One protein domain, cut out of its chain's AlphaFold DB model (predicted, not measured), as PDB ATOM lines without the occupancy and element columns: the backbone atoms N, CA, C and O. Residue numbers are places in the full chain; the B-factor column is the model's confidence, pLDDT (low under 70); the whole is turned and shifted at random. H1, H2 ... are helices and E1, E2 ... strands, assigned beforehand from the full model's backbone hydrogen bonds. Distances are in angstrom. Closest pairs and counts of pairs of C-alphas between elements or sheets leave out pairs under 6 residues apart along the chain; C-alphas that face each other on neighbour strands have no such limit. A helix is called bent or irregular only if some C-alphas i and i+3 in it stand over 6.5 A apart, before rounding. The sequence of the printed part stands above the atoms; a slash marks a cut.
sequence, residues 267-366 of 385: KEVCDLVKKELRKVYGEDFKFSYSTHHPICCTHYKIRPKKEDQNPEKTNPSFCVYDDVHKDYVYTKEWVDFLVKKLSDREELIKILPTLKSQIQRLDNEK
ATOM      1  N   LYS A 267      76.098   6.162  51.011       91.00
ATOM      2  CA  LYS A 267      77.560   6.071  50.935       91.00
ATOM      3  C   LYS A 267      78.025   5.181  49.776       91.00
ATOM      4  O   LYS A 267      78.878   5.604  49.008       91.00
ATOM      5  N   GLU A 268      77.411   4.014  49.602       89.75
ATOM      6  CA  GLU A 268      77.738   3.064  48.530       89.75
ATOM      7  C   GLU A 268      77.390   3.635  47.147       89.75
ATOM      8  O   GLU A 268      78.196   3.532  46.222       89.75
ATOM      9  N   VAL A 269      76.254   4.335  47.017       91.81
ATOM     10  CA  VAL A 269      75.920   5.109  45.806       91.81
ATOM     11  C   VAL A 269      77.027   6.110  45.489       91.81
ATOM     12  O   VAL A 269      77.485   6.192  44.352       91.81
ATOM     13  N   CYS A 270      77.480   6.869  46.488       91.88
ATOM     14  CA  CYS A 270      78.519   7.873  46.285       91.88
ATOM     15  C   CYS A 270      79.859   7.264  45.902       91.88
ATOM     16  O   CYS A 270      80.524   7.816  45.034       91.88
ATOM     17  N   ASP A 271      80.245   6.147  46.513       92.44
ATOM     18  CA  ASP A 271      81.498   5.466  46.198       92.44
ATOM     19  C   ASP A 271      81.500   4.965  44.745       92.44
ATOM     20  O   ASP A 271      82.487   5.156  44.028       92.44
ATOM     21  N   LEU A 272      80.375   4.418  44.265       91.56
ATOM     22  CA  LEU A 272      80.215   3.983  42.874       91.56
ATOM     23  C   LEU A 272      80.184   5.160  41.887       91.56
ATOM     24  O   LEU A 272      80.929   5.151  40.908       91.56
ATOM     25  N   VAL A 273      79.387   6.198  42.161       92.44
ATOM     26  CA  VAL A 273      79.326   7.406  41.317       92.44
ATOM     27  C   VAL A 273      80.696   8.079  41.253       92.44
ATOM     28  O   VAL A 273      81.171   8.423  40.175       92.44
ATOM     29  N   LYS A 274      81.378   8.222  42.393       93.56
ATOM     30  CA  LYS A 274      82.724   8.797  42.470       93.56
ATOM     31  C   LYS A 274      83.718   7.997  41.636       93.56
ATOM     32  O   LYS A 274      84.500   8.595  40.905       93.56
ATOM     33  N   LYS A 275      83.693   6.665  41.742       92.44
ATOM     34  CA  LYS A 275      84.573   5.776  40.976       92.44
ATOM     35  C   LYS A 275      84.416   5.981  39.469       92.44
ATOM     36  O   LYS A 275      85.418   6.044  38.766       92.44
ATOM     37  N   GLU A 276      83.187   6.103  38.977       91.81
ATOM     38  CA  GLU A 276      82.941   6.312  37.548       91.81
ATOM     39  C   GLU A 276      83.277   7.741  37.103       91.81
ATOM     40  O   GLU A 276      83.947   7.928  36.092       91.81
ATOM     41  N   LEU A 277      82.915   8.760  37.890       89.88
ATOM     42  CA  LEU A 277      83.201  10.157  37.548       89.88
ATOM     43  C   LEU A 277      84.693  10.511  37.620       89.88
ATOM     44  O   LEU A 277      85.134  11.406  36.903       89.88
ATOM     45  N   ARG A 278      85.500   9.790  38.408       91.81
ATOM     46  CA  ARG A 278      86.970   9.918  38.385       91.81
ATOM     47  C   ARG A 278      87.577   9.586  37.027       91.81
ATOM     48  O   ARG A 278      88.554  10.214  36.638       91.81
ATOM     49  N   LYS A 279      86.960   8.679  36.263       89.88
ATOM     50  CA  LYS A 279      87.401   8.364  34.895       89.88
ATOM     51  C   LYS A 279      87.203   9.544  33.941       89.88
ATOM     52  O   LYS A 279      87.930   9.667  32.965       89.88
ATOM     53  N   VAL A 280      86.230  10.411  34.229       87.12
ATOM     54  CA  VAL A 280      85.911  11.599  33.425       87.12
ATOM     55  C   VAL A 280      86.738  12.799  33.898       87.12
ATOM     56  O   VAL A 280      87.469  13.421  33.125       87.12
ATOM     57  N   TYR A 281      86.681  13.105  35.195       85.69
ATOM     58  CA  TYR A 281      87.213  14.349  35.757       85.69
ATOM     59  C   TYR A 281      88.603  14.221  36.401       85.69
ATOM     60  O   TYR A 281      89.230  15.241  36.654       85.69
ATOM     61  N   GLY A 282      89.126  13.009  36.600       85.00
ATOM     62  CA  GLY A 282      90.428  12.744  37.231       85.00
ATOM     63  C   GLY A 282      90.318  12.121  38.629       85.00
ATOM     64  O   GLY A 282      89.282  12.214  39.290       85.00
ATOM     65  N   GLU A 283      91.398  11.481  39.091       82.06
ATOM     66  CA  GLU A 283      91.439  10.692  40.340       82.06
ATOM     67  C   GLU A 283      91.123  11.508  41.606       82.06
ATOM     68  O   GLU A 283      90.499  11.014  42.556       82.06
ATOM     69  N   ASP A 284      91.442  12.798  41.595       83.00
ATOM     70  CA  ASP A 284      91.182  13.703  42.715       83.00
ATOM     71  C   ASP A 284      89.748  14.248  42.758       83.00
ATOM     72  O   ASP A 284      89.391  15.029  43.647       83.00
ATOM     73  N   PHE A 285      88.869  13.791  41.857       87.94
ATOM     74  CA  PHE A 285      87.450  14.120  41.907       87.94
ATOM     75  C   PHE A 285      86.794  13.619  43.208       87.94
ATOM     76  O   PHE A 285      86.964  12.469  43.644       87.94
ATOM     77  N   LYS A 286      86.016  14.504  43.849       88.19
ATOM     78  CA  LYS A 286      85.354  14.259  45.137       88.19
ATOM     79  C   LYS A 286      83.843  14.331  44.979       88.19
ATOM     80  O   LYS A 286      83.287  15.332  44.545       88.19
ATOM     81  N   PHE A 287      83.170  13.285  45.443       90.50
ATOM     82  CA  PHE A 287      81.719  13.231  45.536       90.50
ATOM     83  C   PHE A 287      81.333  12.787  46.950       90.50
ATOM     84  O   PHE A 287      81.744  11.715  47.390       90.50
ATOM     85  N   SER A 288      80.633  13.652  47.691       89.50
ATOM     86  CA  SER A 288      80.321  13.453  49.111       89.50
ATOM     87  C   SER A 288      78.878  12.999  49.302       89.50
ATOM     88  O   SER A 288      77.952  13.628  48.782       89.50
ATOM     89  N   TYR A 289      78.686  11.970  50.129       86.25
ATOM     90  CA  TYR A 289      77.361  11.453  50.479       86.25
ATOM     91  C   TYR A 289      76.561  12.374  51.403       86.25
ATOM     92  O   TYR A 289      75.337  12.322  51.392       86.25
ATOM     93  N   SER A 290      77.218  13.221  52.197       84.12
ATOM     94  CA  SER A 290      76.539  14.149  53.110       84.12
ATOM     95  C   SER A 290      76.215  15.490  52.454       84.12
ATOM     96  O   SER A 290      75.341  16.208  52.930       84.12
ATOM     97  N   THR A 291      76.899  15.825  51.357       85.69
ATOM     98  CA  THR A 291      76.815  17.152  50.730       85.69
ATOM     99  C   THR A 291      76.219  17.092  49.329       85.69
ATOM    100  O   THR A 291      75.264  17.803  49.045       85.69
ATOM    101  N   HIS A 292      76.744  16.243  48.442       92.06
ATOM    102  CA  HIS A 292      76.380  16.258  47.019       92.06
ATOM    103  C   HIS A 292      75.186  15.352  46.711       92.06
ATOM    104  O   HIS A 292      74.278  15.734  45.974       92.06
ATOM    105  N   HIS A 293      75.152  14.161  47.306       92.62
ATOM    106  CA  HIS A 293      74.079  13.195  47.064       92.62
ATOM    107  C   HIS A 293      72.687  13.680  47.507       92.62
ATOM    108  O   HIS A 293      71.766  13.576  46.698       92.62
ATOM    109  N   PRO A 294      72.498  14.331  48.676       91.06
ATOM    110  CA  PRO A 294      71.194  14.874  49.057       91.06
ATOM    111  C   PRO A 294      70.689  15.967  48.101       91.06
ATOM    112  O   PRO A 294      69.484  16.040  47.843       91.06
ATOM    113  N   ILE A 295      71.595  16.779  47.540       90.38
ATOM    114  CA  ILE A 295      71.262  17.800  46.534       90.38
ATOM    115  C   ILE A 295      70.746  17.125  45.262       90.38
ATOM    116  O   ILE A 295      69.700  17.518  44.748       90.38
ATOM    117  N   CYS A 296      71.409  16.058  44.805       91.06
ATOM    118  CA  CYS A 296      70.963  15.283  43.647       91.06
ATOM    119  C   CYS A 296      69.584  14.650  43.886       91.06
ATOM    120  O   CYS A 296      68.698  14.772  43.041       91.06
ATOM    121  N   CYS A 297      69.361  14.041  45.057       90.56
ATOM    122  CA  CYS A 297      68.062  13.456  45.402       90.56
ATOM    123  C   CYS A 297      66.935  14.503  45.388       90.56
ATOM    124  O   CYS A 297      65.827  14.216  44.935       90.56
ATOM    125  N   THR A 298      67.228  15.721  45.859       89.31
ATOM    126  CA  THR A 298      66.274  16.840  45.885       89.31
ATOM    127  C   THR A 298      66.007  17.384  44.482       89.31
ATOM    128  O   THR A 298      64.854  17.607  44.118       89.31
ATOM    129  N   HIS A 299      67.056  17.569  43.675       90.25
ATOM    130  CA  HIS A 299      66.956  18.099  42.315       90.25
ATOM    131  C   HIS A 299      66.108  17.195  41.412       90.25
ATOM    132  O   HIS A 299      65.195  17.668  40.737       90.25
ATOM    133  N   TYR A 300      66.364  15.885  41.463       89.00
ATOM    134  CA  TYR A 300      65.648  14.884  40.669       89.00
ATOM    135  C   TYR A 300      64.356  14.377  41.325       89.00
ATOM    136  O   TYR A 300      63.680  13.526  40.751       89.00
ATOM    137  N   LYS A 301      63.989  14.915  42.498       90.06
ATOM    138  CA  LYS A 301      62.734  14.627  43.213       90.06
ATOM    139  C   LYS A 301      62.474  13.130  43.414       90.06
ATOM    140  O   LYS A 301      61.345  12.668  43.288       90.06
ATOM    141  N   ILE A 302      63.520  12.364  43.721       86.81
ATOM    142  CA  ILE A 302      63.391  10.908  43.896       86.81
ATOM    143  C   ILE A 302      62.829  10.523  45.269       86.81
ATOM    144  O   ILE A 302      62.449   9.374  45.468       86.81
ATOM    145  N   ARG A 303      62.810  11.465  46.218       87.00
ATOM    146  CA  ARG A 303      62.257  11.290  47.563       87.00
ATOM    147  C   ARG A 303      61.728  12.613  48.137       87.00
ATOM    148  O   ARG A 303      62.147  13.673  47.653       87.00
ATOM    149  N   PRO A 304      60.856  12.568  49.159       83.56
ATOM    150  CA  PRO A 304      60.314  13.750  49.825       83.56
ATOM    151  C   PRO A 304      61.383  14.553  50.574       83.56
ATOM    152  O   PRO A 304      62.524  14.115  50.759       83.56
ATOM    153  N   LYS A 305      61.015  15.759  51.021       81.81
ATOM    154  CA  LYS A 305      61.890  16.573  51.873       81.81
ATOM    155  C   LYS A 305      62.048  15.918  53.246       81.81
ATOM    156  O   LYS A 305      61.235  15.100  53.671       81.81
ATOM    157  N   LYS A 306      63.115  16.297  53.949       75.44
ATOM    158  CA  LYS A 306      63.310  15.895  55.343       75.44
ATOM    159  C   LYS A 306      62.075  16.321  56.155       75.44
ATOM    160  O   LYS A 306      61.662  17.468  56.018       75.44
ATOM    161  N   GLU A 307      61.521  15.399  56.947       75.00
ATOM    162  CA  GLU A 307      60.327  15.596  57.798       75.00
ATOM    163  C   GLU A 307      58.987  15.761  57.047       75.00
ATOM    164  O   GLU A 307      58.025  16.294  57.597       75.00
ATOM    165  N   ASP A 308      58.882  15.270  55.805       79.75
ATOM    166  CA  ASP A 308      57.583  15.130  55.132       79.75
ATOM    167  C   ASP A 308      56.666  14.145  55.886       79.75
ATOM    168  O   ASP A 308      57.133  13.155  56.451       79.75
ATOM    169  N   GLN A 309      55.354  14.400  55.869       74.75
ATOM    170  CA  GLN A 309      54.351  13.530  56.496       74.75
ATOM    171  C   GLN A 309      54.189  12.185  55.771       74.75
ATOM    172  O   GLN A 309      53.585  11.278  56.332       74.75
ATOM    173  N   ASN A 310      54.696  12.067  54.538       73.69
ATOM    174  CA  ASN A 310      54.602  10.864  53.708       73.69
ATOM    175  C   ASN A 310      55.998  10.467  53.174       73.69
ATOM    176  O   ASN A 310      56.263  10.635  51.975       73.69
ATOM    177  N   PRO A 311      56.933  10.017  54.034       78.62
ATOM    178  CA  PRO A 311      58.305   9.679  53.637       78.62
ATOM    179  C   PRO A 311      58.387   8.541  52.603       78.62
ATOM    180  O   PRO A 311      59.344   8.460  51.836       78.62
ATOM    181  N   GLU A 312      57.354   7.710  52.508       75.56
ATOM    182  CA  GLU A 312      57.229   6.607  51.560       75.56
ATOM    183  C   GLU A 312      57.025   7.053  50.101       75.56
ATOM    184  O   GLU A 312      57.231   6.254  49.184       75.56
ATOM    185  N   LYS A 313      56.675   8.328  49.849       78.44
ATOM    186  CA  LYS A 313      56.466   8.888  48.496       78.44
ATOM    187  C   LYS A 313      57.779   9.084  47.735       78.44
ATOM    188  O   LYS A 313      58.235  10.200  47.483       78.44
ATOM    189  N   THR A 314      58.379   7.974  47.346       84.50
ATOM    190  CA  THR A 314      59.640   7.890  46.612       84.50
ATOM    191  C   THR A 314      59.408   7.549  45.139       84.50
ATOM    192  O   THR A 314      58.325   7.117  44.746       84.50
ATOM    193  N   ASN A 315      60.420   7.764  44.297       80.75
ATOM    194  CA  ASN A 315      60.459   7.177  42.962       80.75
ATOM    195  C   ASN A 315      61.045   5.757  43.078       80.75
ATOM    196  O   ASN A 315      62.267   5.642  43.215       80.75
ATOM    197  N   PRO A 316      60.226   4.694  42.966       75.50
ATOM    198  CA  PRO A 316      60.647   3.325  43.267       75.50
ATOM    199  C   PRO A 316      61.714   2.791  42.306       75.50
ATOM    200  O   PRO A 316      62.410   1.838  42.629       75.50
ATOM    201  N   SER A 317      61.891   3.414  41.134       77.19
ATOM    202  CA  SER A 317      62.981   3.058  40.219       77.19
ATOM    203  C   SER A 317      64.357   3.494  40.730       77.19
ATOM    204  O   SER A 317      65.357   2.971  40.249       77.19
ATOM    205  N   PHE A 318      64.431   4.446  41.670       81.69
ATOM    206  CA  PHE A 318      65.686   5.064  42.122       81.69
ATOM    207  C   PHE A 318      65.892   5.060  43.640       81.69
ATOM    208  O   PHE A 318      67.031   5.027  44.106       81.69
ATOM    209  N   CYS A 319      64.818   5.129  44.419       85.75
ATOM    210  CA  CYS A 319      64.858   5.281  45.865       85.75
ATOM    211  C   CYS A 319      63.705   4.499  46.488       85.75
ATOM    212  O   CYS A 319      62.577   4.597  46.015       85.75
ATOM    213  N   VAL A 320      63.988   3.775  47.564       83.94
ATOM    214  CA  VAL A 320      62.998   3.043  48.359       83.94
ATOM    215  C   VAL A 320      63.116   3.524  49.801       83.94
ATOM    216  O   VAL A 320      64.222   3.767  50.292       83.94
ATOM    217  N   TYR A 321      61.978   3.742  50.457       81.94
ATOM    218  CA  TYR A 321      61.942   4.097  51.873       81.94
ATOM    219  C   TYR A 321      62.036   2.825  52.721       81.94
ATOM    220  O   TYR A 321      61.246   1.901  52.534       81.94
ATOM    221  N   ASP A 322      63.007   2.779  53.628       81.62
ATOM    222  CA  ASP A 322      63.158   1.706  54.605       81.62
ATOM    223  C   ASP A 322      62.392   2.092  55.874       81.62
ATOM    224  O   ASP A 322      62.831   2.934  56.663       81.62
ATOM    225  N   ASP A 323      61.224   1.478  56.059       72.88
ATOM    226  CA  ASP A 323      60.352   1.742  57.206       72.88
ATOM    227  C   ASP A 323      60.968   1.265  58.538       72.88
ATOM    228  O   ASP A 323      60.728   1.854  59.593       72.88
ATOM    229  N   VAL A 324      61.838   0.247  58.493       72.56
ATOM    230  CA  VAL A 324      62.484  -0.329  59.684       72.56
ATOM    231  C   VAL A 324      63.530   0.632  60.242       72.56
ATOM    232  O   VAL A 324      63.608   0.841  61.455       72.56
ATOM    233  N   HIS A 325      64.327   1.240  59.365       77.38
ATOM    234  CA  HIS A 325      65.402   2.159  59.749       77.38
ATOM    235  C   HIS A 325      65.030   3.642  59.627       77.38
ATOM    236  O   HIS A 325      65.805   4.508  60.045       77.38
ATOM    237  N   LYS A 326      63.821   3.940  59.134       79.81
ATOM    238  CA  LYS A 326      63.309   5.292  58.867       79.81
ATOM    239  C   LYS A 326      64.240   6.112  57.973       79.81
ATOM    240  O   LYS A 326      64.341   7.335  58.116       79.81
ATOM    241  N   ASP A 327      64.920   5.446  57.052       85.94
ATOM    242  CA  ASP A 327      65.850   6.049  56.110       85.94
ATOM    243  C   ASP A 327      65.545   5.615  54.670       85.94
ATOM    244  O   ASP A 327      64.460   5.133  54.356       85.94
ATOM    245  N   TYR A 328      66.446   5.934  53.745       87.75
ATOM    246  CA  TYR A 328      66.228   5.700  52.322       87.75
ATOM    247  C   TYR A 328      67.388   4.902  51.753       87.75
ATOM    248  O   TYR A 328      68.551   5.293  51.918       87.75
ATOM    249  N   VAL A 329      67.053   3.862  51.000       91.25
ATOM    250  CA  VAL A 329      67.998   3.084  50.203       91.25
ATOM    251  C   VAL A 329      67.791   3.355  48.714       91.25
ATOM    252  O   VAL A 329      66.772   3.908  48.298       91.25
ATOM    253  N   TYR A 330      68.776   2.995  47.897       91.00
ATOM    254  CA  TYR A 330      68.826   3.389  46.488       91.00
ATOM    255  C   TYR A 330      69.089   2.206  45.575       91.00
ATOM    256  O   TYR A 330      69.834   1.297  45.922       91.00
ATOM    257  N   THR A 331      68.536   2.238  44.375       88.38
ATOM    258  CA  THR A 331      68.737   1.171  43.393       88.38
ATOM    259  C   THR A 331      70.049   1.359  42.621       88.38
ATOM    260  O   THR A 331      70.693   2.414  42.681       88.38
ATOM    261  N   LYS A 332      70.466   0.345  41.857       88.38
ATOM    262  CA  LYS A 332      71.620   0.472  40.955       88.38
ATOM    263  C   LYS A 332      71.312   1.410  39.785       88.38
ATOM    264  O   LYS A 332      72.171   2.175  39.359       88.38
ATOM    265  N   GLU A 333      70.065   1.425  39.336       88.25
ATOM    266  CA  GLU A 333      69.545   2.315  38.301       88.25
ATOM    267  C   GLU A 333      69.738   3.789  38.683       88.25
ATOM    268  O   GLU A 333      70.004   4.624  37.816       88.25
ATOM    269  N   TRP A 334      69.678   4.120  39.980       93.75
ATOM    270  CA  TRP A 334      69.998   5.462  40.468       93.75
ATOM    271  C   TRP A 334      71.473   5.831  40.280       93.75
ATOM    272  O   TRP A 334      71.782   6.954  39.876       93.75
ATOM    273  N   VAL A 335      72.388   4.890  40.532       91.75
ATOM    274  CA  VAL A 335      73.830   5.081  40.297       91.75
ATOM    275  C   VAL A 335      74.083   5.344  38.816       91.75
ATOM    276  O   VAL A 335      74.713   6.343  38.474       91.75
ATOM    277  N   ASP A 336      73.544   4.495  37.941       90.94
ATOM    278  CA  ASP A 336      73.739   4.601  36.493       90.94
ATOM    279  C   ASP A 336      73.161   5.919  35.945       90.94
ATOM    280  O   ASP A 336      73.784   6.595  35.119       90.94
ATOM    281  N   PHE A 337      71.999   6.337  36.458       93.25
ATOM    282  CA  PHE A 337      71.388   7.621  36.123       93.25
ATOM    283  C   PHE A 337      72.268   8.809  36.540       93.25
ATOM    284  O   PHE A 337      72.502   9.711  35.728       93.25
ATOM    285  N   LEU A 338      72.786   8.805  37.775       93.19
ATOM    286  CA  LEU A 338      73.676   9.857  38.267       93.19
ATOM    287  C   LEU A 338      74.972   9.924  37.467       93.19
ATOM    288  O   LEU A 338      75.364  11.014  37.061       93.19
ATOM    289  N   VAL A 339      75.620   8.789  37.198       92.56
ATOM    290  CA  VAL A 339      76.848   8.751  36.390       92.56
ATOM    291  C   VAL A 339      76.586   9.344  35.011       92.56
ATOM    292  O   VAL A 339      77.331  10.217  34.571       92.56
ATOM    293  N   LYS A 340      75.490   8.951  34.354       92.38
ATOM    294  CA  LYS A 340      75.128   9.472  33.032       92.38
ATOM    295  C   LYS A 340      74.911  10.986  33.034       92.38
ATOM    296  O   LYS A 340      75.366  11.659  32.115       92.38
ATOM    297  N   LYS A 341      74.203  11.521  34.032       92.19
ATOM    298  CA  LYS A 341      73.878  12.954  34.104       92.19
ATOM    299  C   LYS A 341      75.054  13.813  34.543       92.19
ATOM    300  O   LYS A 341      75.290  14.859  33.958       92.19
ATOM    301  N   LEU A 342      75.809  13.361  35.536       90.88
ATOM    302  CA  LEU A 342      76.920  14.114  36.113       90.88
ATOM    303  C   LEU A 342      78.220  13.992  35.304       90.88
ATOM    304  O   LEU A 342      79.166  14.732  35.562       90.88
ATOM    305  N   SER A 343      78.279  13.089  34.319       89.25
ATOM    306  CA  SER A 343      79.355  13.078  33.315       89.25
ATOM    307  C   SER A 343      79.284  14.280  32.369       89.25
ATOM    308  O   SER A 343      80.293  14.632  31.767       89.25
ATOM    309  N   ASP A 344      78.116  14.920  32.250       90.12
ATOM    310  CA  ASP A 344      77.980  16.205  31.571       90.12
ATOM    311  C   ASP A 344      78.384  17.335  32.524       90.12
ATOM    312  O   ASP A 344      77.831  17.501  33.617       90.12
ATOM    313  N   ARG A 345      79.372  18.119  32.098       85.25
ATOM    314  CA  ARG A 345      79.983  19.175  32.898       85.25
ATOM    315  C   ARG A 345      79.018  20.319  33.195       85.25
ATOM    316  O   ARG A 345      79.063  20.873  34.296       85.25
ATOM    317  N   GLU A 346      78.174  20.692  32.237       86.25
ATOM    318  CA  GLU A 346      77.224  21.790  32.428       86.25
ATOM    319  C   GLU A 346      76.153  21.396  33.443       86.25
ATOM    320  O   GLU A 346      75.874  22.138  34.387       86.25
ATOM    321  N   GLU A 347      75.624  20.180  33.303       84.69
ATOM    322  CA  GLU A 347      74.646  19.600  34.221       84.69
ATOM    323  C   GLU A 347      75.249  19.413  35.629       84.69
ATOM    324  O   GLU A 347      74.622  19.775  36.627       84.69
ATOM    325  N   LEU A 348      76.500  18.946  35.732       88.00
ATOM    326  CA  LEU A 348      77.207  18.804  37.008       88.00
ATOM    327  C   LEU A 348      77.355  20.144  37.740       88.00
ATOM    328  O   LEU A 348      77.037  20.225  38.924       88.00
ATOM    329  N   ILE A 349      77.814  21.199  37.059       88.12
ATOM    330  CA  ILE A 349      78.001  22.527  37.670       88.12
ATOM    331  C   ILE A 349      76.654  23.163  38.026       88.12
ATOM    332  O   ILE A 349      76.544  23.835  39.053       88.12
ATOM    333  N   LYS A 350      75.622  22.942  37.207       88.62
ATOM    334  CA  LYS A 350      74.264  23.427  37.460       88.62
ATOM    335  C   LYS A 350      73.664  22.817  38.728       88.62
ATOM    336  O   LYS A 350      73.010  23.525  39.490       88.62
ATOM    337  N   ILE A 351      73.881  21.522  38.957       86.69
ATOM    338  CA  ILE A 351      73.331  20.802  40.115       86.69
ATOM    339  C   ILE A 351      74.221  20.975  41.348       86.69
ATOM    340  O   ILE A 351      73.713  21.116  42.460       86.69
ATOM    341  N   LEU A 352      75.542  20.995  41.165       89.69
ATOM    342  CA  LEU A 352      76.543  21.079  42.229       89.69
ATOM    343  C   LEU A 352      77.525  22.239  41.977       89.69
ATOM    344  O   LEU A 352      78.702  22.005  41.684       89.69
ATOM    345  N   PRO A 353      77.098  23.506  42.154       84.94
ATOM    346  CA  PRO A 353      77.951  24.672  41.906       84.94
ATOM    347  C   PRO A 353      79.232  24.684  42.748       84.94
ATOM    348  O   PRO A 353      80.253  25.227  42.329       84.94
ATOM    349  N   THR A 354      79.201  24.044  43.921       83.75
ATOM    350  CA  THR A 354      80.347  23.896  44.830       83.75
ATOM    351  C   THR A 354      81.508  23.112  44.218       83.75
ATOM    352  O   THR A 354      82.644  23.288  44.648       83.75
ATOM    353  N   LEU A 355      81.255  22.284  43.200       84.38
ATOM    354  CA  LEU A 355      82.283  21.517  42.494       84.38
ATOM    355  C   LEU A 355      82.941  22.296  41.346       84.38
ATOM    356  O   LEU A 355      83.945  21.840  40.802       84.38
ATOM    357  N   LYS A 356      82.440  23.489  40.996       82.94
ATOM    358  CA  LYS A 356      82.958  24.290  39.873       82.94
ATOM    359  C   LYS A 356      84.451  24.602  40.011       82.94
ATOM    360  O   LYS A 356      85.203  24.417  39.057       82.94
ATOM    361  N   SER A 357      84.883  25.034  41.195       77.44
ATOM    362  CA  SER A 357      86.289  25.356  41.478       77.44
ATOM    363  C   SER A 357      87.186  24.116  41.484       77.44
ATOM    364  O   SER A 357      88.342  24.200  41.083       77.44
ATOM    365  N   GLN A 358      86.658  22.957  41.890       78.88
ATOM    366  CA  GLN A 358      87.381  21.688  41.848       78.88
ATOM    367  C   GLN A 358      87.615  21.230  40.405       78.88
ATOM    368  O   GLN A 358      88.734  20.873  40.063       78.88
ATOM    369  N   ILE A 359      86.593  21.292  39.548       78.56
ATOM    370  CA  ILE A 359      86.717  20.896  38.137       78.56
ATOM    371  C   ILE A 359      87.687  21.833  37.400       78.56
ATOM    372  O   ILE A 359      88.520  21.368  36.636       78.56
ATOM    373  N   GLN A 360      87.631  23.146  37.663       79.19
ATOM    374  CA  GLN A 360      88.579  24.106  37.076       79.19
ATOM    375  C   GLN A 360      90.035  23.837  37.488       79.19
ATOM    376  O   GLN A 360      90.931  23.992  36.668       79.19
ATOM    377  N   ARG A 361      90.283  23.414  38.735       78.06
ATOM    378  CA  ARG A 361      91.631  23.023  39.185       78.06
ATOM    379  C   ARG A 361      92.127  21.756  38.487       78.06
ATOM    380  O   ARG A 361      93.242  21.760  37.985       78.06
ATOM    381  N   LEU A 362      91.281  20.730  38.392       76.44
ATOM    382  CA  LEU A 362      91.627  19.456  37.746       76.44
ATOM    383  C   LEU A 362      91.919  19.617  36.243       76.44
ATOM    384  O   LEU A 362      92.770  18.917  35.700       76.44
ATOM    385  N   ASP A 363      91.257  20.560  35.569       72.38
ATOM    386  CA  ASP A 363      91.562  20.894  34.171       72.38
ATOM    387  C   ASP A 363      92.912  21.611  34.013       72.38
ATOM    388  O   ASP A 363      93.644  21.359  33.054       72.38
ATOM    389  N   ASN A 364      93.254  22.490  34.959       68.50
ATOM    390  CA  ASN A 364      94.531  23.203  34.964       68.50
ATOM    391  C   ASN A 364      95.712  22.252  35.247       68.50
ATOM    392  O   ASN A 364      96.777  22.406  34.661       68.50
ATOM    393  N   GLU A 365      95.512  21.236  36.091       64.62
ATOM    394  CA  GLU A 365      96.518  20.200  36.377       64.62
ATOM    395  C   GLU A 365      96.726  19.253  35.179       64.62
ATOM    396  O   GLU A 365      97.860  18.929  34.828       64.62
ATOM    397  N   LYS A 366      95.652  18.892  34.457       61.97
ATOM    398  CA  LYS A 366      95.756  18.124  33.199       61.97
ATOM    399  C   LYS A 366      96.465  18.889  32.072       61.97
ATOM    400  O   LYS A 366      97.025  18.265  31.174       61.97
TER     401      LYS A 366
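Overview. This is residues 267 to 366 of the 385 residues of the protein "DUF3644 domain-containing protein" of Methanosarcina mazei LYC (UniProt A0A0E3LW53). Look for an elongated, mostly helical body in which H1 and H3 pack on each other and run the same way along one side, while H2, H4 and H5 are spread along the other side. A small hairpin of two strands, E1 and E2, and the long link of residues 300 to 318 make one end of the rod, and the last turns of H5 reach the opposite end. The printed part has 100 residues with five named helices and two named strands, in the order H1, H2, E1, E2, H3, H4, H5, and its one sheet is the antiparallel pair E1 - E2. The class is mostly helix, with 55 residues in helices and 8 in strands. By its radius of gyration of the C-alphas, 14.4 A, the whole is compact, though the C-alphas span 46 by 21 by 19 A.

Along the chain. Find C-alpha 267 at (77.560, 6.071, 50.935); here H1 begins, and residues 267 to 281 take it 19.8 A from first to last C-alpha. Go on to H2, residues 292 to 299, which measures 10.7 A. After residues 300 to 318, which hold no named element, E1 starts with C-alpha 319 at (64.858, 5.281, 45.865); it has residues 319 to 322 and a length of 9.6 A. E2 follows with residues 327 to 330 and 10.4 A. H3, residues 332 to 342, is 15.4 A long, and H4, residues 345 to 351, is 9.9 A long. H5, residues 353 to 366, covers 20.9 A and ends with C-alpha 366 at (95.756, 18.124, 33.199). H5 is irregular, but only just: C-alphas 354 and 357 are 7.0 A apart.

Arrangement. Start with H1 and look across to H3, which it touches; the closest C-alphas, those of Val 273 and Val 339, are 5.7 A apart. Their lines make a steep tilt of 35.2 degrees, only just past shallow, and they run the same way. H2 is close to H1 but not clearly touching it, with the C-alphas of Cys 270 and His 293 closest at 7.0 A and the lines about perpendicular at 84 degrees. H2 and H3 are near each other. H2 and H4 only just touch, with 3 pairs of C-alphas within 8 A, the closest being Cys 296 and Ile 351 at 7.0 A. H3 and H4 only just touch, and only at the corner, where the C-alphas of Leu 342 and Leu 348 are closest at 4.8 A. H4 and H5 also only just touch, only at the corner, H5 with residues 355 to 356 alone; the closest C-alphas are those of Ile 349 and Lys 356 at 5.7 A, and the tilt is a shallow 24 degrees, opposite ways. Now turn to the hairpin E1 and E2, antiparallel at 144 degrees, where N 320 and O 329 are within hydrogen-bond range at 2.9 A, as are N 329 and O 320 at 2.9 A. Both strands are apart from H4 and H5. In H2, H3 and H4 every O i to N i+4 pair is within hydrogen-bond range; in H1 it is 9 of 11 and in H5 8 of 10.

Size, cuts and confidence. Look at Gln 309 and Lys 366 for the two C-alphas farthest apart, 47.7 A. The printed part has no cut. The link from H2 to E1, with 19 residues, is long; the link from H1 to H2 is short, and the other links are tight. The mean pLDDT of the printed part is 85.2, and residues 364 to 366, at the end of H5, are under 70.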